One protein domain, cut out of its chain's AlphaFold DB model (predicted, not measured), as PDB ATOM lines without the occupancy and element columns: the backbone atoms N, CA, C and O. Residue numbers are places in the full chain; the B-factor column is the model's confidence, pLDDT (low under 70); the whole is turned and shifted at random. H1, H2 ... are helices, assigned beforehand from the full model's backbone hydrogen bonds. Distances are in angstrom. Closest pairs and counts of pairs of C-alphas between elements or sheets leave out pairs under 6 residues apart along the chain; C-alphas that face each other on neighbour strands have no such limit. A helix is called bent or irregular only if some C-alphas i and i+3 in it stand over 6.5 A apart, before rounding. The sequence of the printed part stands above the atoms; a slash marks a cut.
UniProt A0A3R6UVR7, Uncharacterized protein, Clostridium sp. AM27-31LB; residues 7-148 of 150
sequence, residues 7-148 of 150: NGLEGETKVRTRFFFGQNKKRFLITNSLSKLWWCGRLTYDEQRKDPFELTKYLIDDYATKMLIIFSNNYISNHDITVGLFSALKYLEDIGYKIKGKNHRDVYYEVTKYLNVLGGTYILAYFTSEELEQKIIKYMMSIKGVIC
ATOM      1  N   ASN A   7      19.842  56.746 -35.800       52.16
ATOM      2  CA  ASN A   7      20.431  55.414 -36.004       52.16
ATOM      3  C   ASN A   7      21.718  55.173 -35.186       52.16
ATOM      4  O   ASN A   7      21.965  54.050 -34.746       52.16
ATOM      5  N   GLY A   8      22.526  56.214 -34.941       56.59
ATOM      6  CA  GLY A   8      23.774  56.097 -34.170       56.59
ATOM      7  C   GLY A   8      23.542  55.835 -32.677       56.59
ATOM      8  O   GLY A   8      24.166  54.951 -32.092       56.59
ATOM      9  N   LEU A   9      22.576  56.543 -32.081       60.88
ATOM     10  CA  LEU A   9      22.187  56.381 -30.674       60.88
ATOM     11  C   LEU A   9      21.543  55.011 -30.407       60.88
ATOM     12  O   LEU A   9      21.737  54.410 -29.346       60.88
ATOM     13  N   GLU A  10      20.801  54.482 -31.384       63.75
ATOM     14  CA  GLU A  10      20.177  53.164 -31.282       63.75
ATOM     15  C   GLU A  10      21.218  52.031 -31.296       63.75
ATOM     16  O   GLU A  10      21.119  51.079 -30.515       63.75
ATOM     17  N   GLY A  11      22.250  52.152 -32.139       74.50
ATOM     18  CA  GLY A  11      23.370  51.210 -32.195       74.50
ATOM     19  C   GLY A  11      24.149  51.150 -30.880       74.50
ATOM     20  O   GLY A  11      24.346  50.066 -30.327       74.50
ATOM     21  N   GLU A  12      24.513  52.308 -30.327       79.94
ATOM     22  CA  GLU A  12      25.227  52.390 -29.048       79.94
ATOM     23  C   GLU A  12      24.404  51.785 -27.898       79.94
ATOM     24  O   GLU A  12      24.914  50.999 -27.096       79.94
ATOM     25  N   THR A  13      23.102  52.074 -27.857       78.56
ATOM     26  CA  THR A  13      22.191  51.533 -26.837       78.56
ATOM     27  C   THR A  13      22.088  50.008 -26.917       78.56
ATOM     28  O   THR A  13      22.088  49.324 -25.883       78.56
ATOM     29  N   LYS A  14      22.048  49.444 -28.131       78.62
ATOM     30  CA  LYS A  14      22.038  47.987 -28.350       78.62
ATOM     31  C   LYS A  14      23.339  47.340 -27.878       78.62
ATOM     32  O   LYS A  14      23.276  46.322 -27.189       78.62
ATOM     33  N   VAL A  15      24.491  47.931 -28.197       83.31
ATOM     34  CA  VAL A  15      25.805  47.443 -27.741       83.31
ATOM     35  C   VAL A  15      25.889  47.486 -26.215       83.31
ATOM     36  O   VAL A  15      26.179  46.464 -25.588       83.31
ATOM     37  N   ARG A  16      25.531  48.619 -25.600       82.25
ATOM     38  CA  ARG A  16      25.502  48.766 -24.137       82.25
ATOM     39  C   ARG A  16      24.626  47.707 -23.480       82.25
ATOM     40  O   ARG A  16      25.080  47.042 -22.564       82.25
ATOM     41  N   THR A  17      23.413  47.489 -23.983       78.69
ATOM     42  CA  THR A  17      22.465  46.529 -23.389       78.69
ATOM     43  C   THR A  17      22.909  45.071 -23.543       78.69
ATOM     44  O   THR A  17      22.650  44.246 -22.665       78.69
ATOM     45  N   ARG A  18      23.566  44.728 -24.659       82.44
ATOM     46  CA  ARG A  18      23.968  43.345 -24.961       82.44
ATOM     47  C   ARG A  18      25.261  42.915 -24.283       82.44
ATOM     48  O   ARG A  18      25.405  41.715 -24.041       82.44
ATOM     49  N   PHE A  19      26.167  43.850 -24.009       85.56
ATOM     50  CA  PHE A  19      27.522  43.542 -23.540       85.56
ATOM     51  C   PHE A  19      27.855  44.134 -22.170       85.56
ATOM     52  O   PHE A  19      28.667  43.556 -21.456       85.56
ATOM     53  N   PHE A  20      27.190  45.210 -21.748       85.25
ATOM     54  CA  PHE A  20      27.478  45.896 -20.489       85.25
ATOM     55  C   PHE A  20      26.253  45.908 -19.561       85.25
ATOM     56  O   PHE A  20      25.113  45.752 -19.996       85.25
ATOM     57  N   PHE A  21      26.485  46.077 -18.258       77.56
ATOM     58  CA  PHE A  21      25.422  46.233 -17.263       77.56
ATOM     59  C   PHE A  21      25.164  47.716 -16.981       77.56
ATOM     60  O   PHE A  21      26.088  48.462 -16.670       77.56
ATOM     61  N   GLY A  22      23.904  48.142 -17.092       71.56
ATOM     62  CA  GLY A  22      23.454  49.485 -16.716       71.56
ATOM     63  C   GLY A  22      22.743  49.523 -15.358       71.56
ATOM     64  O   GLY A  22      22.744  48.556 -14.602       71.56
ATOM     65  N   GLN A  23      22.073  50.642 -15.068       63.41
ATOM     66  CA  GLN A  23      21.401  50.914 -13.784       63.41
ATOM     67  C   GLN A  23      20.286  49.896 -13.430       63.41
ATOM     68  O   GLN A  23      20.012  49.651 -12.258       63.41
ATOM     69  N   ASN A  24      19.646  49.263 -14.421       67.25
ATOM     70  CA  ASN A  24      18.409  48.495 -14.221       67.25
ATOM     71  C   ASN A  24      18.625  46.974 -14.063       67.25
ATOM     72  O   ASN A  24      18.209  46.183 -14.909       67.25
ATOM     73  N   LYS A  25      19.290  46.557 -12.980       72.06
ATOM     74  CA  LYS A  25      19.910  45.223 -12.798       72.06
ATOM     75  C   LYS A  25      19.093  44.017 -13.306       72.06
ATOM     76  O   LYS A  25      19.659  43.193 -14.017       72.06
ATOM     77  N   LYS A  26      17.784  43.923 -13.017       76.06
ATOM     78  CA  LYS A  26      16.954  42.741 -13.351       76.06
ATOM     79  C   LYS A  26      16.772  42.530 -14.858       76.06
ATOM     80  O   LYS A  26      16.958  41.419 -15.341       76.06
ATOM     81  N   ARG A  27      16.468  43.583 -15.625       78.31
ATOM     82  CA  ARG A  27      16.276  43.469 -17.086       78.31
ATOM     83  C   ARG A  27      17.570  43.066 -17.795       78.31
ATOM     84  O   ARG A  27      17.531  42.294 -18.744       78.31
ATOM     85  N   PHE A  28      18.717  43.526 -17.298       83.94
ATOM     86  CA  PHE A  28      20.009  43.151 -17.871       83.94
ATOM     87  C   PHE A  28      20.338  41.669 -17.674       83.94
ATOM     88  O   PHE A  28      21.060  41.115 -18.496       83.94
ATOM     89  N   LEU A  29      19.769  41.000 -16.662       82.94
ATOM     90  CA  LEU A  29      19.945  39.557 -16.490       82.94
ATOM     91  C   LEU A  29      19.399  38.752 -17.676       82.94
ATOM     92  O   LEU A  29      19.977  37.733 -18.025       82.94
ATOM     93  N   ILE A  30      18.335  39.240 -18.320       83.19
ATOM     94  CA  ILE A  30      17.661  38.558 -19.433       83.19
ATOM     95  C   ILE A  30      18.027  39.134 -20.813       83.19
ATOM     96  O   ILE A  30      17.861  38.453 -21.824       83.19
ATOM     97  N   THR A  31      18.549  40.367 -20.888       82.25
ATOM     98  CA  THR A  31      18.937  41.005 -22.165       82.25
ATOM     99  C   THR A  31      20.431  40.940 -22.480       82.25
ATOM    100  O   THR A  31      20.790  40.935 -23.660       82.25
ATOM    101  N   ASN A  32      21.308  40.913 -21.469       89.69
ATOM    102  CA  ASN A  32      22.752  40.788 -21.683       89.69
ATOM    103  C   ASN A  32      23.076  39.392 -22.226       89.69
ATOM    104  O   ASN A  32      22.539  38.401 -21.741       89.69
ATOM    105  N   SER A  33      23.961  39.311 -23.221       88.00
ATOM    106  CA  SER A  33      24.181  38.079 -23.986       88.00
ATOM    107  C   SER A  33      24.771  36.938 -23.160       88.00
ATOM    108  O   SER A  33      24.391  35.798 -23.390       88.00
ATOM    109  N   LEU A  34      25.657  37.232 -22.204       89.81
ATOM    110  CA  LEU A  34      26.261  36.220 -21.330       89.81
ATOM    111  C   LEU A  34      25.357  35.920 -20.136       89.81
ATOM    112  O   LEU A  34      25.091  34.760 -19.831       89.81
ATOM    113  N   SER A  35      24.832  36.968 -19.497       89.88
ATOM    114  CA  SER A  35      23.977  36.813 -18.316       89.88
ATOM    115  C   SER A  35      22.735  35.979 -18.617       89.88
ATOM    116  O   SER A  35      22.412  35.058 -17.870       89.88
ATOM    117  N   LYS A  36      22.081  36.234 -19.759       88.44
ATOM    118  CA  LYS A  36      20.867  35.507 -20.132       88.44
ATOM    119  C   LYS A  36      21.114  34.015 -20.341       88.44
ATOM    120  O   LYS A  36      20.220  33.232 -20.056       88.44
ATOM    121  N   LEU A  37      22.304  33.628 -20.815       91.25
ATOM    122  CA  LEU A  37      22.684  32.223 -20.990       91.25
ATOM    123  C   LEU A  37      22.885  31.539 -19.635       91.25
ATOM    124  O   LEU A  37      22.433  30.416 -19.429       91.25
ATOM    125  N   TRP A  38      23.515  32.236 -18.687       92.50
ATOM    126  CA  TRP A  38      23.677  31.717 -17.333       92.50
ATOM    127  C   TRP A  38      22.327  31.547 -16.630       92.50
ATOM    128  O   TRP A  38      22.031  30.470 -16.119       92.50
ATOM    129  N   TRP A  39      21.478  32.581 -16.651       90.94
ATOM    130  CA  TRP A  39      20.171  32.531 -15.993       90.94
ATOM    131  C   TRP A  39      19.225  31.534 -16.647       90.94
ATOM    132  O   TRP A  39      18.510  30.841 -15.928       90.94
ATOM    133  N   CYS A  40      19.235  31.414 -17.977       91.81
ATOM    134  CA  CYS A  40      18.390  30.432 -18.641       91.81
ATOM    135  C   CYS A  40      18.790  29.003 -18.262       91.81
ATOM    136  O   CYS A  40      17.916  28.207 -17.929       91.81
ATOM    137  N   GLY A  41      20.093  28.698 -18.220       94.69
ATOM    138  CA  GLY A  41      20.589  27.408 -17.746       94.69
ATOM    139  C   GLY A  41      20.250  27.175 -16.274       94.69
ATOM    140  O   GLY A  41      19.639  26.171 -15.936       94.69
ATOM    141  N   ARG A  42      20.547  28.139 -15.396       95.12
ATOM    142  CA  ARG A  42      20.310  28.021 -13.947       95.12
ATOM    143  C   ARG A  42      18.837  27.834 -13.576       95.12
ATOM    144  O   ARG A  42      18.560  27.162 -12.583       95.12
ATOM    145  N   LEU A  43      17.921  28.468 -14.306       95.88
ATOM    146  CA  LEU A  43      16.484  28.412 -14.024       95.88
ATOM    147  C   LEU A  43      15.791  27.195 -14.652       95.88
ATOM    148  O   LEU A  43      14.710  26.839 -14.204       95.88
ATOM    149  N   THR A  44      16.399  26.561 -15.658       97.00
ATOM    150  CA  THR A  44      15.860  25.342 -16.292       97.00
ATOM    151  C   THR A  44      16.595  24.063 -15.897       97.00
ATOM    152  O   THR A  44      16.102  22.978 -16.176       97.00
ATOM    153  N   TYR A  45      17.755  24.169 -15.246       97.56
ATOM    154  CA  TYR A  45      18.456  23.029 -14.667       97.56
ATOM    155  C   TYR A  45      17.652  22.446 -13.507       97.56
ATOM    156  O   TYR A  45      17.278  23.186 -12.596       97.56
ATOM    157  N   ASP A  46      17.437  21.139 -13.512       97.06
ATOM    158  CA  ASP A  46      16.664  20.446 -12.485       97.06
ATOM    159  C   ASP A  46      17.266  19.063 -12.216       97.06
ATOM    160  O   ASP A  46      17.130  18.139 -13.012       97.06
ATOM    161  N   GLU A  47      17.954  18.924 -11.084       96.62
ATOM    162  CA  GLU A  47      18.666  17.698 -10.708       96.62
ATOM    163  C   GLU A  47      17.751  16.500 -10.429       96.62
ATOM    164  O   GLU A  47      18.228  15.365 -10.422       96.62
ATOM    165  N   GLN A  48      16.453  16.732 -10.211       95.31
ATOM    166  CA  GLN A  48      15.491  15.665  -9.934       95.31
ATOM    167  C   GLN A  48      15.060  14.929 -11.212       95.31
ATOM    168  O   GLN A  48      14.493  13.835 -11.146       95.31
ATOM    169  N   ARG A  49      15.354  15.493 -12.391       96.25
ATOM    170  CA  ARG A  49      15.071  14.868 -13.689       96.25
ATOM    171  C   ARG A  49      16.107  13.820 -14.055       96.25
ATOM    172  O   ARG A  49      17.283  13.924 -13.727       96.25
ATOM    173  N   LYS A  50      15.680  12.850 -14.872       96.69
ATOM    174  CA  LYS A  50      16.578  11.848 -15.471       96.69
ATOM    175  C   LYS A  50      17.703  12.497 -16.288       96.69
ATOM    176  O   LYS A  50      18.831  12.014 -16.273       96.69
ATOM    177  N   ASP A  51      17.378  13.559 -17.017       97.50
ATOM    178  CA  ASP A  51      18.342  14.440 -17.670       97.50
ATOM    179  C   ASP A  51      18.226  15.832 -17.036       97.50
ATOM    180  O   ASP A  51      17.251  16.535 -17.320       97.50
ATOM    181  N   PRO A  52      19.196  16.259 -16.205       97.94
ATOM    182  CA  PRO A  52      19.112  17.544 -15.513       97.94
ATOM    183  C   PRO A  52      19.020  18.774 -16.421       97.94
ATOM    184  O   PRO A  52      18.645  19.853 -15.967       97.94
ATOM    185  N   PHE A  53      19.356  18.624 -17.706       97.50
ATOM    186  CA  PHE A  53      19.285  19.683 -18.714       97.50
ATOM    187  C   PHE A  53      18.101  19.525 -19.675       97.50
ATOM    188  O   PHE A  53      18.047  20.222 -20.689       97.50
ATOM    189  N   GLU A  54      17.148  18.634 -19.392       97.81
ATOM    190  CA  GLU A  54      15.988  18.375 -20.254       97.81
ATOM    191  C   GLU A  54      15.230  19.663 -20.610       97.81
ATOM    192  O   GLU A  54      15.021  19.966 -21.788       97.81
ATOM    193  N   LEU A  55      14.874  20.474 -19.608       97.88
ATOM    194  CA  LEU A  55      14.155  21.730 -19.835       97.88
ATOM    195  C   LEU A  55      15.039  22.792 -20.498       97.88
ATOM    196  O   LEU A  55      14.544  23.623 -21.259       97.88
ATOM    197  N   THR A  56      16.354  22.758 -20.263       97.12
ATOM    198  CA  THR A  56      17.298  23.624 -20.980       97.12
ATOM    199  C   THR A  56      17.311  23.289 -22.470       97.12
ATOM    200  O   THR A  56      17.273  24.196 -23.299       97.12
ATOM    201  N   LYS A  57      17.316  21.999 -22.828       96.56
ATOM    202  CA  LYS A  57      17.233  21.545 -24.224       96.56
ATOM    203  C   LYS A  57      15.921  21.981 -24.868       96.56
ATOM    204  O   LYS A  57      15.946  22.497 -25.983       96.56
ATOM    205  N   TYR A  58      14.811  21.864 -24.142       96.69
ATOM    206  CA  TYR A  58      13.508  22.359 -24.585       96.69
ATOM    207  C   TYR A  58      13.492  23.881 -24.822       96.69
ATOM    208  O   TYR A  58      12.931  24.367 -25.801       96.69
ATOM    209  N   LEU A  59      14.148  24.653 -23.950       95.12
ATOM    210  CA  LEU A  59      14.254  26.105 -24.090       95.12
ATOM    211  C   LEU A  59      15.093  26.541 -25.304       95.12
ATOM    212  O   LEU A  59      14.872  27.631 -25.831       95.12
ATOM    213  N   ILE A  60      16.082  25.745 -25.722       93.56
ATOM    214  CA  ILE A  60      16.950  26.086 -26.860       93.56
ATOM    215  C   ILE A  60      16.157  26.106 -28.172       93.56
ATOM    216  O   ILE A  60      16.431  26.947 -29.035       93.56
ATOM    217  N   ASP A  61      15.148  25.246 -28.306       91.44
ATOM    218  CA  ASP A  61      14.191  25.369 -29.398       91.44
ATOM    219  C   ASP A  61      13.371  26.666 -29.248       91.44
ATOM    220  O   ASP A  61      12.919  27.009 -28.160       91.44
ATOM    221  N   ASP A  62      13.211  27.442 -30.321       92.06
ATOM    222  CA  ASP A  62      12.598  28.789 -30.306       92.06
ATOM    223  C   ASP A  62      13.114  29.721 -29.173       92.06
ATOM    224  O   ASP A  62      12.371  30.546 -28.623       92.06
ATOM    225  N   TYR A  63      14.410  29.613 -28.831       92.62
ATOM    226  CA  TYR A  63      15.051  30.317 -27.708       92.62
ATOM    227  C   TYR A  63      14.732  31.812 -27.646       92.62
ATOM    228  O   TYR A  63      14.378  32.341 -26.592       92.62
ATOM    229  N   ALA A  64      14.842  32.523 -28.773       90.25
ATOM    230  CA  ALA A  64      14.620  33.967 -28.811       90.25
ATOM    231  C   ALA A  64      13.187  34.344 -28.401       90.25
ATOM    232  O   ALA A  64      12.990  35.322 -27.675       90.25
ATOM    233  N   THR A  65      12.204  33.555 -28.831       92.56
ATOM    234  CA  THR A  65      10.788  33.780 -28.534       92.56
ATOM    235  C   THR A  65      10.476  33.426 -27.088       92.56
ATOM    236  O   THR A  65       9.888  34.245 -26.383       92.56
ATOM    237  N   LYS A  66      10.916  32.252 -26.613       94.00
ATOM    238  CA  LYS A  66      10.728  31.833 -25.217       94.00
ATOM    239  C   LYS A  66      11.397  32.827 -24.254       94.00
ATOM    240  O   LYS A  66      10.776  33.255 -23.284       94.00
ATOM    241  N   MET A  67      12.604  33.309 -24.566       91.75
ATOM    242  CA  MET A  67      13.264  34.372 -23.794       91.75
ATOM    243  C   MET A  67      12.468  35.681 -23.788       91.75
ATOM    244  O   MET A  67      12.332  36.318 -22.745       91.75
ATOM    245  N   LEU A  68      11.936  36.101 -24.938       89.94
ATOM    246  CA  LEU A  68      11.172  37.342 -25.023       89.94
ATOM    247  C   LEU A  68       9.842  37.252 -24.267       89.94
ATOM    248  O   LEU A  68       9.499  38.185 -23.544       89.94
ATOM    249  N   ILE A  69       9.092  36.163 -24.437       93.31
ATOM    250  CA  ILE A  69       7.732  36.035 -23.903       93.31
ATOM    251  C   ILE A  69       7.753  35.607 -22.438       93.31
ATOM    252  O   ILE A  69       7.094  36.244 -21.625       93.31
ATOM    253  N   ILE A  70       8.508  34.558 -22.097       94.12
ATOM    254  CA  ILE A  70       8.470  33.922 -20.773       94.12
ATOM    255  C   ILE A  70       9.411  34.641 -19.803       94.12
ATOM    256  O   ILE A  70       8.975  35.096 -18.745       94.12
ATOM    257  N   PHE A  71      10.683  34.814 -20.174       90.62
ATOM    258  CA  PHE A  71      11.693  35.378 -19.266       90.62
ATOM    259  C   PHE A  71      11.535  36.882 -19.009       90.62
ATOM    260  O   PHE A  71      12.154  37.418 -18.091       90.62
ATOM    261  N   SER A  72      10.673  37.570 -19.761       86.62
ATOM    262  CA  SER A  72      10.305  38.962 -19.473       86.62
ATOM    263  C   SER A  72       9.334  39.112 -18.295       86.62
ATOM    264  O   SER A  72       9.088  40.238 -17.860       86.62
ATOM    265  N   ASN A  73       8.781  38.017 -17.762       89.94
ATOM    266  CA  ASN A  73       7.844  38.068 -16.641       89.94
ATOM    267  C   ASN A  73       8.553  38.062 -15.288       89.94
ATOM    268  O   ASN A  73       9.600  37.451 -15.100       89.94
ATOM    269  N   ASN A  74       7.941  38.706 -14.294       87.56
ATOM    270  CA  ASN A  74       8.556  38.844 -12.978       87.56
ATOM    271  C   ASN A  74       8.644  37.540 -12.183       87.56
ATOM    272  O   ASN A  74       9.577  37.417 -11.392       87.56
ATOM    273  N   TYR A  75       7.707  36.610 -12.386       90.06
ATOM    274  CA  TYR A  75       7.636  35.341 -11.657       90.06
ATOM    275  C   TYR A  75       8.754  34.358 -12.041       90.06
ATOM    276  O   TYR A  75       9.083  33.480 -11.252       90.06
ATOM    277  N   ILE A  76       9.384  34.534 -13.208       90.56
ATOM    278  CA  ILE A  76      10.396  33.604 -13.738       90.56
ATOM    279  C   ILE A  76      11.690  33.579 -12.914       90.56
ATOM    280  O   ILE A  76      12.530  32.709 -13.085       90.56
ATOM    281  N   SER A  77      11.894  34.543 -12.012       87.94
ATOM    282  CA  SER A  77      13.070  34.540 -11.136       87.94
ATOM    283  C   SER A  77      13.026  33.450 -10.060       87.94
ATOM    284  O   SER A  77      14.016  33.271  -9.358       87.94
ATOM    285  N   ASN A  78      11.894  32.760  -9.896       94.12
ATOM    286  CA  ASN A  78      11.771  31.597  -9.027       94.12
ATOM    287  C   ASN A  78      12.003  30.312  -9.845       94.12
ATOM    288  O   ASN A  78      11.456  30.147 -10.939       94.12
ATOM    289  N   HIS A  79      12.843  29.426  -9.308       95.50
ATOM    290  CA  HIS A  79      13.246  28.183  -9.962       95.50
ATOM    291  C   HIS A  79      12.085  27.187 -10.073       95.50
ATOM    292  O   HIS A  79      11.790  26.783 -11.191       95.50
ATOM    293  N   ASP A  80      11.349  26.915  -8.993       96.00
ATOM    294  CA  ASP A  80      10.194  26.000  -8.997       96.00
ATOM    295  C   ASP A  80       9.107  26.442  -9.984       96.00
ATOM    296  O   ASP A  80       8.563  25.632 -10.735       96.00
ATOM    297  N   ILE A  81       8.840  27.755 -10.049       96.88
ATOM    298  CA  ILE A  81       7.902  28.326 -11.025       96.88
ATOM    299  C   ILE A  81       8.390  28.073 -12.453       96.88
ATOM    300  O   ILE A  81       7.596  27.740 -13.332       96.88
ATOM    301  N   THR A  82       9.691  28.254 -12.696       96.62
ATOM    302  CA  THR A  82      10.281  28.048 -14.020       96.62
ATOM    303  C   THR A  82      10.220  26.579 -14.417       96.62
ATOM    304  O   THR A  82       9.770  26.280 -15.521       96.62
ATOM    305  N   VAL A  83      10.602  25.671 -13.517       97.69
ATOM    306  CA  VAL A  83      10.528  24.224 -13.742       97.69
ATOM    307  C   VAL A  83       9.092  23.816 -14.053       97.69
ATOM    308  O   VAL A  83       8.856  23.292 -15.135       97.69
ATOM    309  N   GLY A  84       8.120  24.156 -13.198       97.88
ATOM    310  CA  GLY A  84       6.715  23.786 -13.408       97.88
ATOM    311  C   GLY A  84       6.120  24.343 -14.707       97.88
ATOM    312  O   GLY A  84       5.395  23.651 -15.425       97.88
ATOM    313  N   LEU A  85       6.473  25.583 -15.066       98.12
ATOM    314  CA  LEU A  85       6.078  26.192 -16.337       98.12
ATOM    315  C   LEU A  85       6.650  25.438 -17.544       98.12
ATOM    316  O   LEU A  85       5.917  25.130 -18.486       98.12
ATOM    317  N   PHE A  86       7.952  25.164 -17.539       98.06
ATOM    318  CA  PHE A  86       8.605  24.494 -18.658       98.06
ATOM    319  C   PHE A  86       8.231  23.011 -18.750       98.06
ATOM    320  O   PHE A  86       8.090  22.527 -19.872       98.06
ATOM    321  N   SER A  87       7.971  22.323 -17.630       98.38
ATOM    322  CA  SER A  87       7.366  20.984 -17.634       98.38
ATOM    323  C   SER A  87       6.031  20.989 -18.364       98.38
ATOM    324  O   SER A  87       5.836  20.216 -19.298       98.38
ATOM    325  N   ALA A  88       5.136  21.911 -17.988       98.44
ATOM    326  CA  ALA A  88       3.807  21.993 -18.574       98.44
ATOM    327  C   ALA A  88       3.869  22.292 -20.075       98.44
ATOM    328  O   ALA A  88       3.170  21.657 -20.859       98.44
ATOM    329  N   LEU A  89       4.714  23.242 -20.488       98.00
ATOM    330  CA  LEU A  89       4.893  23.571 -21.905       98.00
ATOM    331  C   LEU A  89       5.444  22.390 -22.702       98.00
ATOM    332  O   LEU A  89       4.899  22.080 -23.760       98.00
ATOM    333  N   LYS A  90       6.471  21.714 -22.177       97.69
ATOM    334  CA  LYS A  90       7.041  20.527 -22.814       97.69
ATOM    335  C   LYS A  90       5.990  19.422 -22.947       97.69
ATOM    336  O   LYS A  90       5.814  18.898 -24.038       97.69
ATOM    337  N   TYR A  91       5.252  19.123 -21.878       97.81
ATOM    338  CA  TYR A  91       4.184  18.124 -21.901       97.81
ATOM    339  C   TYR A  91       3.108  18.454 -22.942       97.81
ATOM    340  O   TYR A  91       2.719  17.591 -23.723       97.81
ATOM    341  N   LEU A  92       2.641  19.709 -22.980       96.94
ATOM    342  CA  LEU A  92       1.657  20.159 -23.968       96.94
ATOM    343  C   LEU A  92       2.189  19.979 -25.396       96.94
ATOM    344  O   LEU A  92       1.449  19.564 -26.282       96.94
ATOM    345  N   GLU A  93       3.468  20.255 -25.629       95.19
ATOM    346  CA  GLU A  93       4.090  20.037 -26.933       95.19
ATOM    347  C   GLU A  93       4.217  18.552 -27.292       95.19
ATOM    348  O   GLU A  93       3.894  18.182 -28.421       95.19
ATOM    349  N   ASP A  94       4.597  17.702 -26.333       95.31
ATOM    350  CA  ASP A  94       4.731  16.252 -26.520       95.31
ATOM    351  C   ASP A  94       3.399  15.603 -26.943       95.31
ATOM    352  O   ASP A  94       3.390  14.708 -27.784       95.31
ATOM    353  N   ILE A  95       2.263  16.081 -26.418       95.94
ATOM    354  CA  ILE A  95       0.915  15.620 -26.812       95.94
ATOM    355  C   ILE A  95       0.352  16.359 -28.045       95.94
ATOM    356  O   ILE A  95      -0.844  16.287 -28.343       95.94
ATOM    357  N   GLY A  96       1.178  17.164 -28.717       94.69
ATOM    358  CA  GLY A  96       0.801  17.935 -29.900       94.69
ATOM    359  C   GLY A  96      -0.301  18.967 -29.662       94.69
ATOM    360  O   GLY A  96      -1.108  19.218 -30.565       94.69
ATOM    361  N   TYR A  97      -0.344  19.574 -28.471       96.06
ATOM    362  CA  TYR A  97      -1.328  20.587 -28.095       96.06
ATOM    363  C   TYR A  97      -1.336  21.761 -29.078       96.06
ATOM    364  O   TYR A  97      -0.324  22.427 -29.328       96.06
ATOM    365  N   LYS A  98      -2.521  22.063 -29.605       94.19
ATOM    366  CA  LYS A  98      -2.782  23.196 -30.494       94.19
ATOM    367  C   LYS A  98      -4.097  23.855 -30.122       94.19
ATOM    368  O   LYS A  98      -5.070  23.196 -29.765       94.19
ATOM    369  N   ILE A  99      -4.152  25.172 -30.285       93.31
ATOM    370  CA  ILE A  99      -5.394  25.939 -30.184       93.31
ATOM    371  C   ILE A  99      -5.838  26.268 -31.609       93.31
ATOM    372  O   ILE A  99      -5.090  26.877 -32.376       93.31
ATOM    373  N   LYS A 100      -7.049  25.852 -31.990       91.81
ATOM    374  CA  LYS A 100      -7.584  26.068 -33.341       91.81
ATOM    375  C   LYS A 100      -7.532  27.553 -33.720       91.81
ATOM    376  O   LYS A 100      -8.050  28.403 -33.000       91.81
ATOM    377  N   GLY A 101      -6.945  27.847 -34.880       89.12
ATOM    378  CA  GLY A 101      -6.813  29.215 -35.392       89.12
ATOM    379  C   GLY A 101      -5.709  30.045 -34.729       89.12
ATOM    380  O   GLY A 101      -5.658  31.249 -34.964       89.12
ATOM    381  N   LYS A 102      -4.839  29.426 -33.923       91.06
ATOM    382  CA  LYS A 102      -3.679  30.069 -33.302       91.06
ATOM    383  C   LYS A 102      -2.368  29.415 -33.736       91.06
ATOM    384  O   LYS A 102      -2.328  28.240 -34.104       91.06
ATOM    385  N   ASN A 103      -1.293  30.190 -33.676       91.50
ATOM    386  CA  ASN A 103       0.067  29.732 -33.921       91.50
ATOM    387  C   ASN A 103       0.645  29.058 -32.669       91.50
ATOM    388  O   ASN A 103       0.204  29.308 -31.549       91.50
ATOM    389  N   HIS A 104       1.704  28.262 -32.840       87.69
ATOM    390  CA  HIS A 104       2.387  27.591 -31.724       87.69
ATOM    391  C   HIS A 104       2.828  28.574 -30.618       87.69
ATOM    392  O   HIS A 104       2.640  28.316 -29.435       87.69
ATOM    393  N   ARG A 105       3.313  29.764 -30.995       92.44
ATOM    394  CA  ARG A 105       3.759  30.803 -30.046       92.44
ATOM    395  C   ARG A 105       2.640  31.377 -29.178       92.44
ATOM    396  O   ARG A 105       2.920  31.894 -28.098       92.44
ATOM    397  N   ASP A 106       1.386  31.282 -29.618       94.12
ATOM    398  CA  ASP A 106       0.246  31.762 -28.836       94.12
ATOM    399  C   ASP A 106       0.044  30.942 -27.558       94.12
ATOM    400  O   ASP A 106      -0.477  31.463 -26.574       94.12
ATOM    401  N   VAL A 107       0.527  29.695 -27.533       95.62
ATOM    402  CA  VAL A 107       0.558  28.860 -26.325       95.62
ATOM    403  C   VAL A 107       1.384  29.540 -25.229       95.62
ATOM    404  O   VAL A 107       0.927  29.644 -24.092       95.62
ATOM    405  N   TYR A 108       2.555  30.095 -25.568       96.31
ATOM    406  CA  TYR A 108       3.415  30.790 -24.603       96.31
ATOM    407  C   TYR A 108       2.736  32.036 -24.021       96.31
ATOM    408  O   TYR A 108       2.836  32.299 -22.819       96.31
ATOM    409  N   TYR A 109       2.023  32.793 -24.861       96.06
ATOM    410  CA  TYR A 109       1.269  33.967 -24.423       96.06
ATOM    411  C   TYR A 109       0.097  33.590 -23.508       96.06
ATOM    412  O   TYR A 109      -0.099  34.249 -22.488       96.06
ATOM    413  N   GLU A 110      -0.653  32.530 -23.826       96.88
ATOM    414  CA  GLU A 110      -1.779  32.084 -22.994       96.88
ATOM    415  C   GLU A 110      -1.322  31.566 -21.627       96.88
ATOM    416  O   GLU A 110      -1.884  31.969 -20.607       96.88
ATOM    417  N   VAL A 111      -0.253  30.765 -21.566       97.19
ATOM    418  CA  VAL A 111       0.289  30.310 -20.275       97.19
ATOM    419  C   VAL A 111       0.821  31.489 -19.456       97.19
ATOM    420  O   VAL A 111       0.552  31.596 -18.259       97.19
ATOM    421  N   THR A 112       1.521  32.426 -20.101       96.44
ATOM    422  CA  THR A 112       2.017  33.641 -19.438       96.44
ATOM    423  C   THR A 112       0.872  34.479 -18.868       96.44
ATOM    424  O   THR A 112       0.949  34.969 -17.739       96.44
ATOM    425  N   LYS A 113      -0.211  34.636 -19.636       96.00
ATOM    426  CA  LYS A 113      -1.424  35.334 -19.207       96.00
ATOM    427  C   LYS A 113      -2.061  34.638 -18.008       96.00
ATOM    428  O   LYS A 113      -2.401  35.315 -17.039       96.00
ATOM    429  N   TYR A 114      -2.177  33.313 -18.047       97.25
ATOM    430  CA  TYR A 114      -2.690  32.528 -16.930       97.25
ATOM    431  C   TYR A 114      -1.870  32.727 -15.658       97.25
ATOM    432  O   TYR A 114      -2.444  33.052 -14.622       97.25
ATOM    433  N   LEU A 115      -0.541  32.617 -15.734       96.75
ATOM    434  CA  LEU A 115       0.328  32.798 -14.570       96.75
ATOM    435  C   LEU A 115       0.253  34.211 -13.987       96.75
ATOM    436  O   LEU A 115       0.269  34.363 -12.768       96.75
ATOM    437  N   ASN A 116       0.105  35.240 -14.823       94.94
ATOM    438  CA  ASN A 116      -0.104  36.606 -14.339       94.94
ATOM    439  C   ASN A 116      -1.449  36.764 -13.602       94.94
ATOM    440  O   ASN A 116      -1.503  37.431 -12.573       94.94
ATOM    441  N   VAL A 117      -2.522  36.119 -14.077       96.06
ATOM    442  CA  VAL A 117      -3.824  36.100 -13.379       96.06
ATOM    443  C   VAL A 117      -3.746  35.288 -12.083       96.06
ATOM    444  O   VAL A 117      -4.237  35.724 -11.041       96.06
ATOM    445  N   LEU A 118      -3.091  34.127 -12.123       95.94
ATOM    446  CA  LEU A 118      -2.902  33.265 -10.962       95.94
ATOM    447  C   LEU A 118      -2.075  33.978  -9.885       95.94
ATOM    448  O   LEU A 118      -2.456  33.959  -8.723       95.94
ATOM    449  N   GLY A 119      -1.014  34.691 -10.269       93.94
ATOM    450  CA  GLY A 119      -0.197  35.501  -9.360       93.94
ATOM    451  C   GLY A 119      -0.902  36.739  -8.796       93.94
ATOM    452  O   GLY A 119      -0.453  37.295  -7.798       93.94
ATOM    453  N   GLY A 120      -2.009  37.169  -9.409       93.88
ATOM    454  CA  GLY A 120      -2.879  38.213  -8.861       93.88
ATOM    455  C   GLY A 120      -3.846  37.707  -7.786       93.88
ATOM    456  O   GLY A 120      -4.385  38.510  -7.031       93.88
ATOM    457  N   THR A 121      -4.072  36.391  -7.713       94.56
ATOM    458  CA  THR A 121      -5.015  35.757  -6.768       94.56
ATOM    459  C   THR A 121      -4.324  34.886  -5.719       94.56
ATOM    460  O   THR A 121      -4.835  34.742  -4.611       94.56
ATOM    461  N   TYR A 122      -3.142  34.355  -6.034       93.94
ATOM    462  CA  TYR A 122      -2.311  33.533  -5.162       93.94
ATOM    463  C   TYR A 122      -0.870  34.039  -5.162       93.94
ATOM    464  O   TYR A 122      -0.375  34.581  -6.148       93.94
ATOM    465  N   ILE A 123      -0.148  33.777  -4.076       93.81
ATOM    466  CA  ILE A 123       1.303  33.962  -4.050       93.81
ATOM    467  C   ILE A 123       1.936  32.722  -4.693       93.81
ATOM    468  O   ILE A 123       1.972  31.656  -4.086       93.81
ATOM    469  N   LEU A 124       2.438  32.866  -5.924       93.75
ATOM    470  CA  LEU A 124       2.936  31.734  -6.723       93.75
ATOM    471  C   LEU A 124       4.068  30.940  -6.055       93.75
ATOM    472  O   LEU A 124       4.207  29.756  -6.321       93.75
ATOM    473  N   ALA A 125       4.854  31.578  -5.185       92.06
ATOM    474  CA  ALA A 125       5.994  30.956  -4.511       92.06
ATOM    475  C   ALA A 125       5.616  29.864  -3.490       92.06
ATOM    476  O   ALA A 125       6.510  29.204  -2.978       92.06
ATOM    477  N   TYR A 126       4.329  29.693  -3.166       94.69
ATOM    478  CA  TYR A 126       3.872  28.594  -2.310       94.69
ATOM    479  C   TYR A 126       3.609  27.295  -3.071       94.69
ATOM    480  O   TYR A 126       3.458  26.262  -2.429       94.69
ATOM    481  N   PHE A 127       3.510  27.345  -4.401       95.88
ATOM    482  CA  PHE A 127       3.279  26.143  -5.194       95.88
ATOM    483  C   PHE A 127       4.584  25.399  -5.424       95.88
ATOM    484  O   PHE A 127       5.603  26.021  -5.740       95.88
ATOM    485  N   THR A 128       4.528  24.071  -5.338       97.06
ATOM    486  CA  THR A 128       5.617  23.241  -5.861       97.06
ATOM    487  C   THR A 128       5.630  23.280  -7.390       97.06
ATOM    488  O   THR A 128       4.661  23.711  -8.035       97.06
ATOM    489  N   SER A 129       6.730  22.821  -7.988       97.00
ATOM    490  CA  SER A 129       6.862  22.785  -9.445       97.00
ATOM    491  C   SER A 129       5.774  21.909 -10.093       97.00
ATOM    492  O   SER A 129       5.164  22.309 -11.087       97.00
ATOM    493  N   GLU A 130       5.432  20.786  -9.457       97.38
ATOM    494  CA  GLU A 130       4.438  19.810  -9.910       97.38
ATOM    495  C   GLU A 130       3.013  20.353  -9.771       97.38
ATOM    496  O   GLU A 130       2.188  20.206 -10.675       97.38
ATOM    497  N   GLU A 131       2.702  21.017  -8.652       97.69
ATOM    498  CA  GLU A 131       1.395  21.651  -8.458       97.69
ATOM    499  C   GLU A 131       1.148  22.738  -9.503       97.69
ATOM    500  O   GLU A 131       0.039  22.864 -10.041       97.69
ATOM    501  N   LEU A 132       2.179  23.538  -9.791       97.75
ATOM    502  CA  LEU A 132       2.088  24.593 -10.785       97.75
ATOM    503  C   LEU A 132       1.945  24.015 -12.195       97.75
ATOM    504  O   LEU A 132       1.078  24.472 -12.945       97.75
ATOM    505  N   GLU A 133       2.729  22.992 -12.531       98.38
ATOM    506  CA  GLU A 133       2.617  22.254 -13.788       98.38
ATOM    507  C   GLU A 133       1.183  21.754 -14.008       98.38
ATOM    508  O   GLU A 133       0.551  22.075 -15.019       98.38
ATOM    509  N   GLN A 134       0.623  21.042 -13.026       98.44
ATOM    510  CA  GLN A 134      -0.734  20.499 -13.108       98.44
ATOM    511  C   GLN A 134      -1.790  21.597 -13.270       98.44
ATOM    512  O   GLN A 134      -2.736  21.445 -14.050       98.44
ATOM    513  N   LYS A 135      -1.643  22.722 -12.560       98.19
ATOM    514  CA  LYS A 135      -2.542  23.879 -12.696       98.19
ATOM    515  C   LYS A 135      -2.486  24.482 -14.097       98.19
ATOM    516  O   LYS A 135      -3.544  24.756 -14.668       98.19
ATOM    517  N   ILE A 136      -1.285  24.650 -14.653       98.31
ATOM    518  CA  ILE A 136      -1.091  25.161 -16.014       98.31
ATOM    519  C   ILE A 136      -1.726  24.206 -17.025       98.31
ATOM    520  O   ILE A 136      -2.549  24.649 -17.824       98.31
ATOM    521  N   ILE A 137      -1.417  22.908 -16.965       98.38
ATOM    522  CA  ILE A 137      -1.978  21.906 -17.885       98.38
ATOM    523  C   ILE A 137      -3.506  21.915 -17.808       98.38
ATOM    524  O   ILE A 137      -4.178  22.028 -18.834       98.38
ATOM    525  N   LYS A 138      -4.074  21.876 -16.594       98.25
ATOM    526  CA  LYS A 138      -5.528  21.907 -16.386       98.25
ATOM    527  C   LYS A 138      -6.168  23.153 -16.998       98.25
ATOM    528  O   LYS A 138      -7.214  23.049 -17.638       98.25
ATOM    529  N   TYR A 139      -5.553  24.320 -16.815       98.00
ATOM    530  CA  TYR A 139      -6.027  25.555 -17.433       98.00
ATOM    531  C   TYR A 139      -5.958  25.483 -18.961       98.00
ATOM    532  O   TYR A 139      -6.961  25.740 -19.627       98.00
ATOM    533  N   MET A 140      -4.815  25.084 -19.519       97.75
ATOM    534  CA  MET A 140      -4.603  25.041 -20.967       97.75
ATOM    535  C   MET A 140      -5.552  24.060 -21.658       97.75
ATOM    536  O   MET A 140      -6.087  24.373 -22.721       97.75
ATOM    537  N   MET A 141      -5.845  22.925 -21.024       96.88
ATOM    538  CA  MET A 141      -6.835  21.957 -21.509       96.88
ATOM    539  C   MET A 141      -8.279  22.467 -21.445       96.88
ATOM    540  O   MET A 141      -9.128  22.009 -22.203       96.88
ATOM    541  N   SER A 142      -8.577  23.429 -20.566       96.44
ATOM    542  CA  SER A 142      -9.918  24.025 -20.457       96.44
ATOM    543  C   SER A 142     -10.232  25.056 -21.551       96.44
ATOM    544  O   SER A 142     -11.378  25.494 -21.686       96.44
ATOM    545  N   ILE A 143      -9.228  25.462 -22.339       95.94
ATOM    546  CA  ILE A 143      -9.393  26.436 -23.420       95.94
ATOM    547  C   ILE A 143     -10.287  25.843 -24.519       95.94
ATOM    548  O   ILE A 143     -10.167  24.687 -24.918       95.94
ATOM    549  N   LYS A 144     -11.210  26.651 -25.054       92.25
ATOM    550  CA  LYS A 144     -12.073  26.223 -26.163       92.25
ATOM    551  C   LYS A 144     -11.261  26.047 -27.448       92.25
ATOM    552  O   LYS A 144     -10.477  26.920 -27.811       92.25
ATOM    553  N   GLY A 145     -11.528  24.965 -28.183       89.56
ATOM    554  CA  GLY A 145     -10.879  24.692 -29.470       89.56
ATOM    555  C   GLY A 145      -9.484  24.076 -29.352       89.56
ATOM    556  O   GLY A 145      -8.695  24.211 -30.286       89.56
ATOM    557  N   VAL A 146      -9.185  23.434 -28.221       92.56
ATOM    558  CA  VAL A 146      -7.978  22.624 -28.031       92.56
ATOM    559  C   VAL A 146      -8.045  21.361 -28.881       92.56
ATOM    560  O   VAL A 146      -9.090  20.720 -28.989       92.56
ATOM    561  N   ILE A 147      -6.911  21.029 -29.488       91.19
ATOM    562  CA  ILE A 147      -6.667  19.811 -30.251       91.19
ATOM    563  C   ILE A 147      -5.367  19.219 -29.709       91.19
ATOM    564  O   ILE A 147      -4.382  19.945 -29.584       91.19
ATOM    565  N   CYS A 148      -5.363  17.925 -29.416       89.56
ATOM    566  CA  CYS A 148      -4.164  17.160 -29.084       89.56
ATOM    567  C   CYS A 148      -3.996  16.070 -30.146       89.56
ATOM    568  O   CYS A 148      -4.992  15.614 -30.717       89.56
TER     569      CYS A 148
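This is residues 7 to 148 of the 150 residues of an uncharacterized protein of Clostridium sp. AM27-31LB (UniProt A0A3R6UVR7). A body of short and medium helices packed at crossed angles has one helical arm, H1, reaching from one end, where residues 7 to 13 stand free. In the body H7 and H9 pack on each other and H8 crosses H9, while the hairpin of H3 and H4 packs on H7 and H2 makes a corner with H3 toward the arm. The printed part has 142 residues with nine named helices, H1 to H9 in order along the chain, and no named strand; the class is all helix. It is compact, with a radius of gyration of the C-alphas of 16.2 A and spans of 48 by 36 by 32 A.

H1, residues 7 to 19, begins at C-alpha 7 (20.431, 55.414, -36.004) and is 18.6 A long. H2 is residues 25 to 31, and H3, residues 33 to 44, is 17.0 A long. H4 is residues 54 to 60, H5 residues 63 to 69 and H6 residues 74 to 77. H6 is irregular, but only just: C-alphas 74 and 77 are 6.5 A apart. H7, residues 79 to 94, is 22.1 A long. H8, residues 104 to 121, is the longest at 27.3 A and begins at C-alpha 104 (2.387, 27.591, -31.724). H9, residues 129 to 141, is 18.3 A long and ends at C-alpha 141 (-6.835, 21.957, -21.509).

With residues 17 to 18 alone, H1 only just touches H2, with 3 pairs of C-alphas within 8 A; the closest are those of Arg 18 and Thr 31, 6.2 A. H2 and H3 touch only at the corner, C-alphas 30 and 36 being 4.5 A apart at closest. H3 and H4 form a helical hairpin, a shallow tilt of 31 degrees, opposite ways; closest are C-alphas 44 and 56, 5.2 A. H4 touches H7, about perpendicular at 79 degrees, closest at C-alphas 55 and 86, 6.3 A. H5 touches H8, closest at C-alphas 69 and 109, 6.8 A; H6 and H8 are near each other. H7 touches H9 with 20 pairs, at a steep tilt of 40 degrees, the same way; closest are C-alphas 84 and 129, 4.1 A. H8 touches H9, closest at C-alphas 111 and 136, 6.8 A. Every O i to N i+4 pair is within hydrogen-bond range in H1, H4, H5, H7 and H9; H2 has 2 of 3, H3 7 of 8, H8 13 of 14, and H6 is too short for one.

The C-alphas farthest apart, of Gly 8 and Lys 50, are 48.6 A apart. The printed part has no cut and no long link. The mean pLDDT of the printed part is 91.2; residues 7 to 10 and 23 to 24 are under 70.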